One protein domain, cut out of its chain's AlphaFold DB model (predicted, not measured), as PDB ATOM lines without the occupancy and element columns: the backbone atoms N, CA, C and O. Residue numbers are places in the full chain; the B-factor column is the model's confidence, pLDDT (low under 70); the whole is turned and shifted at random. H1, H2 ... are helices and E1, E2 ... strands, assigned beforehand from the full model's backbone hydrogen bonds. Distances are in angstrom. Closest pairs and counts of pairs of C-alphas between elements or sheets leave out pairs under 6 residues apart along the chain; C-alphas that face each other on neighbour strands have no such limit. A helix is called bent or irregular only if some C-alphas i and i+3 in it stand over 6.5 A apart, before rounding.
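This is residues 17 to 72 of the 91 residues of an uncharacterized protein of Flavobacterium circumlabens (UniProt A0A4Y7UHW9). Two hairpins make a loose, open arch: the helices H1 and H2 form one limb, the strands E1 and E2 the other, with the loop of residues 51 to 58 at its far tip. H3 leads from E2 back to the end of H2. The printed part has 56 residues, in the order H1, H2, E1, E2, H3; the two-stranded sheet, E1 - E2, is antiparallel and the class is mixed, helices and strands. It is only just loose, close to compact, with a radius of gyration of the C-alphas of 12.3 A and spans of 33 by 26 by 18 A.

Begin with H1, residues 17 to 28, whose residues 23 to 27 alone touch H2, residues 31 to 39. This helical hairpin runs opposite ways at a shallow tilt of 20 degrees; its closest C-alphas, Lys 23 and Leu 37, are 6.0 A apart. Next find the hairpin of E1, residues 45 to 50, and E2, residues 59 to 63, antiparallel at 160 degrees, with N 46 and O 62 at 2.8 A and N 60 and O 49 at 2.8 A, within hydrogen-bond range. The closest C-alphas of H1 and E1, Glu 18 and Phe 48, are 7.8 A apart; H1 and E2 are apart. H3, residues 65 to 71, touches H2, opposite ways at a steep tilt of 48 degrees; their closest C-alphas, Gln 39 and Phe 71, are 6.8 A apart. In H1 every O i to N i+4 pair is within hydrogen-bond range; H2 has 0 of 5 and H3 1 of 3, beside 4 of 6 and 3 of 4 O i to N i+3 pairs.

Find C-alpha 17 at (-3.340, 28.926, 4.232); from there H1 runs 16.9 A. H2 measures 15.1 A and is irregular, with C-alphas 32 and 35 7.1 A apart. E1, 14.5 A, begins at C-alpha 45, (-6.161, 27.234, 15.736); E2 measures 12.9 A. H3, 10.3 A, ends at C-alpha 71, (3.429, 28.271, 25.309), and is only just irregular, with C-alphas 66 and 69 7.0 A apart.

The C-alphas farthest apart, Lys 56 and Thr 70, are 33.7 A apart. The printed part has no cut, and no link is long. Mean pLDDT of the printed part is 81.3; look for values under 70 at residue 52 and residues 54 to 57.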
ATOM      1  N   ILE A  17      -3.496  27.518   4.608       84.44
ATOM      2  CA  ILE A  17      -3.340  28.926   4.232       84.44
ATOM      3  C   ILE A  17      -3.351  29.801   5.486       84.44
ATOM      4  O   ILE A  17      -2.418  30.576   5.692       84.44
ATOM      5  N   GLU A  18      -4.334  29.628   6.372       83.25
ATOM      6  CA  GLU A  18      -4.423  30.405   7.612       83.25
ATOM      7  C   GLU A  18      -3.236  30.107   8.533       83.25
ATOM      8  O   GLU A  18      -2.637  31.029   9.089       83.25
ATOM      9  N   LEU A  19      -2.828  28.837   8.649       86.62
ATOM     10  CA  LEU A  19      -1.624  28.479   9.407       86.62
ATOM     11  C   LEU A  19      -0.374  29.176   8.858       86.62
ATOM     12  O   LEU A  19       0.455  29.664   9.630       86.62
ATOM     13  N   HIS A  20      -0.219  29.218   7.534       87.25
ATOM     14  CA  HIS A  20       0.922  29.866   6.897       87.25
ATOM     15  C   HIS A  20       0.899  31.385   7.092       87.25
ATOM     16  O   HIS A  20       1.934  31.976   7.413       87.25
ATOM     17  N   PHE A  21      -0.277  32.006   6.984       84.56
ATOM     18  CA  PHE A  21      -0.476  33.421   7.283       84.56
ATOM     19  C   PHE A  21      -0.024  33.758   8.711       84.56
ATOM     20  O   PHE A  21       0.779  34.668   8.914       84.56
ATOM     21  N   PHE A  22      -0.440  32.966   9.700       83.81
ATOM     22  CA  PHE A  22      -0.036  33.167  11.091       83.81
ATOM     23  C   PHE A  22       1.452  32.981  11.345       83.81
ATOM     24  O   PHE A  22       2.061  33.769  12.072       83.81
ATOM     25  N   LYS A  23       2.053  31.953  10.743       89.12
ATOM     26  CA  LYS A  23       3.504  31.756  10.823       89.12
ATOM     27  C   LYS A  23       4.234  32.961  10.241       89.12
ATOM     28  O   LYS A  23       5.154  33.465  10.878       89.12
ATOM     29  N   SER A  24       3.762  33.475   9.106       87.81
ATOM     30  CA  SER A  24       4.319  34.668   8.465       87.81
ATOM     31  C   SER A  24       4.195  35.907   9.359       87.81
ATOM     32  O   SER A  24       5.171  36.634   9.531       87.81
ATOM     33  N   LEU A  25       3.054  36.109  10.029       84.69
ATOM     34  CA  LEU A  25       2.904  37.193  11.010       84.69
ATOM     35  C   LEU A  25       3.932  37.095  12.142       84.69
ATOM     36  O   LEU A  25       4.571  38.093  12.469       84.69
ATOM     37  N   ILE A  26       4.133  35.903  12.712       86.25
ATOM     38  CA  ILE A  26       5.119  35.711  13.787       86.25
ATOM     39  C   ILE A  26       6.540  35.986  13.289       86.25
ATOM     40  O   ILE A  26       7.328  36.554  14.038       86.25
ATOM     41  N   THR A  27       6.873  35.642  12.041       87.44
ATOM     42  CA  THR A  27       8.210  35.936  11.492       87.44
ATOM     43  C   THR A  27       8.511  37.425  11.315       87.44
ATOM     44  O   THR A  27       9.680  37.791  11.230       87.44
ATOM     45  N   ILE A  28       7.490  38.285  11.277       85.88
ATOM     46  CA  ILE A  28       7.656  39.747  11.218       85.88
ATOM     47  C   ILE A  28       7.867  40.333  12.627       85.88
ATOM     48  O   ILE A  28       8.376  41.446  12.778       85.88
ATOM     49  N   LEU A  29       7.492  39.598  13.678       83.19
ATOM     50  CA  LEU A  29       7.666  40.042  15.057       83.19
ATOM     51  C   LEU A  29       9.143  40.073  15.469       83.19
ATOM     52  O   LEU A  29       9.967  39.330  14.939       83.19
ATOM     53  N   PRO A  30       9.495  40.859  16.505       85.06
ATOM     54  CA  PRO A  30      10.799  40.741  17.139       85.06
ATOM     55  C   PRO A  30      11.095  39.292  17.542       85.06
ATOM     56  O   PRO A  30      10.240  38.610  18.108       85.06
ATOM     57  N   ARG A  31      12.341  38.848  17.346       87.56
ATOM     58  CA  ARG A  31      12.785  37.452  17.538       87.56
ATOM     59  C   ARG A  31      12.364  36.818  18.871       87.56
ATOM     60  O   ARG A  31      12.122  35.616  18.933       87.56
ATOM     61  N   LYS A  32      12.221  37.622  19.931       84.19
ATOM     62  CA  LYS A  32      11.724  37.187  21.248       84.19
ATOM     63  C   LYS A  32      10.322  36.561  21.214       84.19
ATOM     64  O   LYS A  32       9.983  35.870  22.162       84.19
ATOM     65  N   TYR A  33       9.544  36.772  20.149       83.25
ATOM     66  CA  TYR A  33       8.209  36.201  19.932       83.25
ATOM     67  C   TYR A  33       8.198  34.944  19.054       83.25
ATOM     68  O   TYR A  33       7.154  34.319  18.896       83.25
ATOM     69  N   HIS A  34       9.339  34.508  18.517       88.25
ATOM     70  CA  HIS A  34       9.388  33.319  17.657       88.25
ATOM     71  C   HIS A  34       9.060  32.013  18.398       88.25
ATOM     72  O   HIS A  34       8.737  31.020  17.753       88.25
ATOM     73  N   TYR A  35       9.067  32.009  19.738       85.50
ATOM     74  CA  TYR A  35       8.571  30.879  20.540       85.50
ATOM     75  C   TYR A  35       7.092  30.554  20.266       85.50
ATOM     76  O   TYR A  35       6.650  29.449  20.562       85.50
ATOM     77  N   LEU A  36       6.342  31.492  19.675       83.69
ATOM     78  CA  LEU A  36       4.960  31.303  19.245       83.69
ATOM     79  C   LEU A  36       4.848  30.429  17.982       83.69
ATOM     80  O   LEU A  36       3.795  29.858  17.737       83.69
ATOM     81  N   LEU A  37       5.895  30.284  17.158       87.56
ATOM     82  CA  LEU A  37       5.838  29.486  15.919       87.56
ATOM     83  C   LEU A  37       5.346  28.038  16.111       87.56
ATOM     84  O   LEU A  37       4.447  27.633  15.367       87.56
ATOM     85  N   PRO A  38       5.874  27.249  17.070       85.88
ATOM     86  CA  PRO A  38       5.396  25.884  17.313       85.88
ATOM     87  C   PRO A  38       3.938  25.820  17.790       85.88
ATOM     88  O   PRO A  38       3.292  24.785  17.618       85.88
ATOM     89  N   GLN A  39       3.399  26.916  18.332       83.88
ATOM     90  CA  GLN A  39       2.005  26.985  18.761       83.88
ATOM     91  C   GLN A  39       1.041  27.014  17.563       83.88
ATOM     92  O   GLN A  39      -0.094  26.590  17.696       83.88
ATOM     93  N   ILE A  40       1.453  27.498  16.383       86.81
ATOM     94  CA  ILE A  40       0.564  27.653  15.220       86.81
ATOM     95  C   ILE A  40       0.417  26.313  14.489       86.81
ATOM     96  O   ILE A  40       1.134  26.010  13.526       86.81
ATOM     97  N   ASN A  41      -0.525  25.508  14.971       84.81
ATOM     98  CA  ASN A  41      -0.881  24.193  14.445       84.81
ATOM     99  C   ASN A  41      -2.408  23.963  14.488       84.81
ATOM    100  O   ASN A  41      -3.161  24.797  15.002       84.81
ATOM    101  N   ASP A  42      -2.853  22.826  13.947       81.12
ATOM    102  CA  ASP A  42      -4.273  22.449  13.830       81.12
ATOM    103  C   ASP A  42      -4.993  22.273  15.184       81.12
ATOM    104  O   ASP A  42      -6.228  22.357  15.252       81.12
ATOM    105  N   ASP A  43      -4.233  22.040  16.259       80.69
ATOM    106  CA  ASP A  43      -4.747  21.870  17.621       80.69
ATOM    107  C   ASP A  43      -4.902  23.207  18.354       80.69
ATOM    108  O   ASP A  43      -5.742  23.331  19.253       80.69
ATOM    109  N   PHE A  44      -4.112  24.214  17.972       82.12
ATOM    110  CA  PHE A  44      -4.163  25.554  18.546       82.12
ATOM    111  C   PHE A  44      -5.178  26.451  17.847       82.12
ATOM    112  O   PHE A  44      -5.968  27.114  18.518       82.12
ATOM    113  N   LEU A  45      -5.193  26.464  16.513       83.44
ATOM    114  CA  LEU A  45      -6.161  27.234  15.736       83.44
ATOM    115  C   LEU A  45      -7.435  26.408  15.543       83.44
ATOM    116  O   LEU A  45      -7.519  25.478  14.741       83.44
ATOM    117  N   ILE A  46      -8.462  26.751  16.316       81.44
ATOM    118  CA  ILE A  46      -9.726  26.017  16.341       81.44
ATOM    119  C   ILE A  46     -10.609  26.424  15.163       81.44
ATOM    120  O   ILE A  46     -11.213  25.544  14.545       81.44
ATOM    121  N   ALA A  47     -10.695  27.725  14.875       80.44
ATOM    122  CA  ALA A  47     -11.540  28.266  13.817       80.44
ATOM    123  C   ALA A  47     -11.040  29.616  13.297       80.44
ATOM    124  O   ALA A  47     -10.491  30.423  14.053       80.44
ATOM    125  N   PHE A  48     -11.348  29.869  12.028       81.06
ATOM    126  CA  PHE A  48     -11.194  31.149  11.350       81.06
ATOM    127  C   PHE A  48     -12.560  31.594  10.826       81.06
ATOM    128  O   PHE A  48     -13.175  30.884  10.031       81.06
ATOM    129  N   LYS A  49     -13.080  32.719  11.322       80.19
ATOM    130  CA  LYS A  49     -14.403  33.226  10.935       80.19
ATOM    131  C   LYS A  49     -14.384  34.738  10.775       80.19
ATOM    132  O   LYS A  49     -13.542  35.414  11.359       80.19
ATOM    133  N   GLU A  50     -15.347  35.263  10.034       74.50
ATOM    134  CA  GLU A  50     -15.604  36.699   9.998       74.50
ATOM    135  C   GLU A  50     -15.918  37.227  11.400       74.50
ATOM    136  O   GLU A  50     -16.468  36.523  12.262       74.50
ATOM    137  N   ASN A  51     -15.516  38.468  11.649       77.06
ATOM    138  CA  ASN A  51     -15.793  39.123  12.911       77.06
ATOM    139  C   ASN A  51     -17.293  39.381  13.066       77.06
ATOM    140  O   ASN A  51     -17.941  39.978  12.212       77.06
ATOM    141  N   VAL A  52     -17.826  38.978  14.216       69.94
ATOM    142  CA  VAL A  52     -19.245  39.142  14.551       69.94
ATOM    143  C   VAL A  52     -19.605  40.622  14.742       69.94
ATOM    144  O   VAL A  52     -20.761  40.994  14.583       69.94
ATOM    145  N   LEU A  53     -18.620  41.478  15.035       73.12
ATOM    146  CA  LEU A  53     -18.817  42.912  15.275       73.12
ATOM    147  C   LEU A  53     -19.011  43.745  13.992       73.12
ATOM    148  O   LEU A  53     -19.098  44.964  14.077       73.12
ATOM    149  N   GLY A  54     -19.085  43.119  12.812       59.53
ATOM    150  CA  GLY A  54     -19.509  43.784  11.574       59.53
ATOM    151  C   GLY A  54     -18.490  44.741  10.949       59.53
ATOM    152  O   GLY A  54     -18.816  45.436   9.988       59.53
ATOM    153  N   PHE A  55     -17.252  44.787  11.447       69.44
ATOM    154  CA  PHE A  55     -16.197  45.556  10.795       69.44
ATOM    155  C   PHE A  55     -15.792  44.882   9.484       69.44
ATOM    156  O   PHE A  55     -15.405  43.707   9.469       69.44
ATOM    157  N   LYS A  56     -15.859  45.650   8.392       66.94
ATOM    158  CA  LYS A  56     -15.443  45.218   7.058       66.94
ATOM    159  C   LYS A  56     -13.997  44.708   7.093       66.94
ATOM    160  O   LYS A  56     -13.145  45.322   7.731       66.94
ATOM    161  N   ASP A  57     -13.755  43.575   6.435       67.56
ATOM    162  CA  ASP A  57     -12.439  42.928   6.303       67.56
ATOM    163  C   ASP A  57     -11.768  42.558   7.640       67.56
ATOM    164  O   ASP A  57     -10.542  42.471   7.741       67.56
ATOM    165  N   SER A  58     -12.566  42.317   8.686       71.94
ATOM    166  CA  SER A  58     -12.060  41.871   9.983       71.94
ATOM    167  C   SER A  58     -12.406  40.410  10.266       71.94
ATOM    168  O   SER A  58     -13.522  39.936  10.038       71.94
ATOM    169  N   TYR A  59     -11.430  39.693  10.817       74.62
ATOM    170  CA  TYR A  59     -11.530  38.266  11.094       74.62
ATOM    171  C   TYR A  59     -11.324  37.987  12.578       74.62
ATOM    172  O   TYR A  59     -10.541  38.647  13.260       74.62
ATOM    173  N   THR A  60     -12.040  36.989  13.087       80.31
ATOM    174  CA  THR A  60     -11.896  36.469  14.444       80.31
ATOM    175  C   THR A  60     -11.320  35.064  14.406       80.31
ATOM    176  O   THR A  60     -11.797  34.180  13.690       80.31
ATOM    177  N   PHE A  61     -10.327  34.847  15.259       80.50
ATOM    178  CA  PHE A  61      -9.662  33.567  15.432       80.50
ATOM    179  C   PHE A  61     -10.082  32.952  16.757       80.50
ATOM    180  O   PHE A  61     -10.101  33.629  17.784       80.50
ATOM    181  N   LEU A  62     -10.414  31.664  16.740       80.00
ATOM    182  CA  LEU A  62     -10.630  30.907  17.969       80.00
ATOM    183  C   LEU A  62      -9.375  30.097  18.262       80.00
ATOM    184  O   LEU A  62      -8.977  29.261  17.448       80.00
ATOM    185  N   LEU A  63      -8.775  30.350  19.421       82.75
ATOM    186  CA  LEU A  63      -7.564  29.683  19.881       82.75
ATOM    187  C   LEU A  63      -7.892  28.673  20.984       82.75
ATOM    188  O   LEU A  63      -8.844  28.846  21.749       82.75
ATOM    189  N   ASN A  64      -7.095  27.615  21.079       83.44
ATOM    190  CA  ASN A  64      -7.218  26.618  22.131       83.44
ATOM    191  C   ASN A  64      -6.533  27.084  23.420       83.44
ATOM    192  O   ASN A  64      -5.334  26.883  23.607       83.44
ATOM    193  N   ALA A  65      -7.320  27.644  24.340       80.50
ATOM    194  CA  ALA A  65      -6.835  28.122  25.637       80.50
ATOM    195  C   ALA A  65      -6.133  27.034  26.476       80.50
ATOM    196  O   ALA A  65      -5.275  27.345  27.291       80.50
ATOM    197  N   LYS A  66      -6.417  25.738  26.255       84.00
ATOM    198  CA  LYS A  66      -5.743  24.651  26.993       84.00
ATOM    199  C   LYS A  66      -4.243  24.568  26.714       84.00
ATOM    200  O   LYS A  66      -3.511  24.018  27.527       84.00
ATOM    201  N   LEU A  67      -3.808  25.075  25.564       81.75
ATOM    202  CA  LEU A  67      -2.406  25.077  25.155       81.75
ATOM    203  C   LEU A  67      -1.670  26.344  25.604       81.75
ATOM    204  O   LEU A  67      -0.446  26.394  25.537       81.75
ATOM    205  N   GLU A  68      -2.388  27.352  26.104       78.19
ATOM    206  CA  GLU A  68      -1.793  28.595  26.595       78.19
ATOM    207  C   GLU A  68      -0.715  28.355  27.670       78.19
ATOM    208  O   GLU A  68       0.386  28.881  27.503       78.19
ATOM    209  N   PRO A  69      -0.919  27.511  28.706       82.38
ATOM    210  CA  PRO A  69       0.104  27.287  29.730       82.38
ATOM    211  C   PRO A  69       1.391  26.653  29.189       82.38
ATOM    212  O   PRO A  69       2.455  26.839  29.772       82.38
ATOM    213  N   THR A  70       1.306  25.906  28.084       82.75
ATOM    214  CA  THR A  70       2.457  25.255  27.443       82.75
ATOM    215  C   THR A  70       3.340  26.262  26.717       82.75
ATOM    216  O   THR A  70       4.558  26.099  26.676       82.75
ATOM    217  N   PHE A  71       2.732  27.303  26.148       77.94
ATOM    218  CA  PHE A  71       3.429  28.271  25.309       77.94
ATOM    219  C   PHE A  71       3.636  29.623  25.993       77.94
ATOM    220  O   PHE A  71       4.368  30.449  25.461       77.94
ATOM    221  N   ILE A  72       3.049  29.876  27.168       79.94
ATOM    222  CA  ILE A  72       3.146  31.175  27.839       79.94
ATOM    223  C   ILE A  72       4.595  31.546  28.186       79.94
ATOM    224  O   ILE A  72       5.327  30.810  28.847       79.94
TER     225      ILE A  72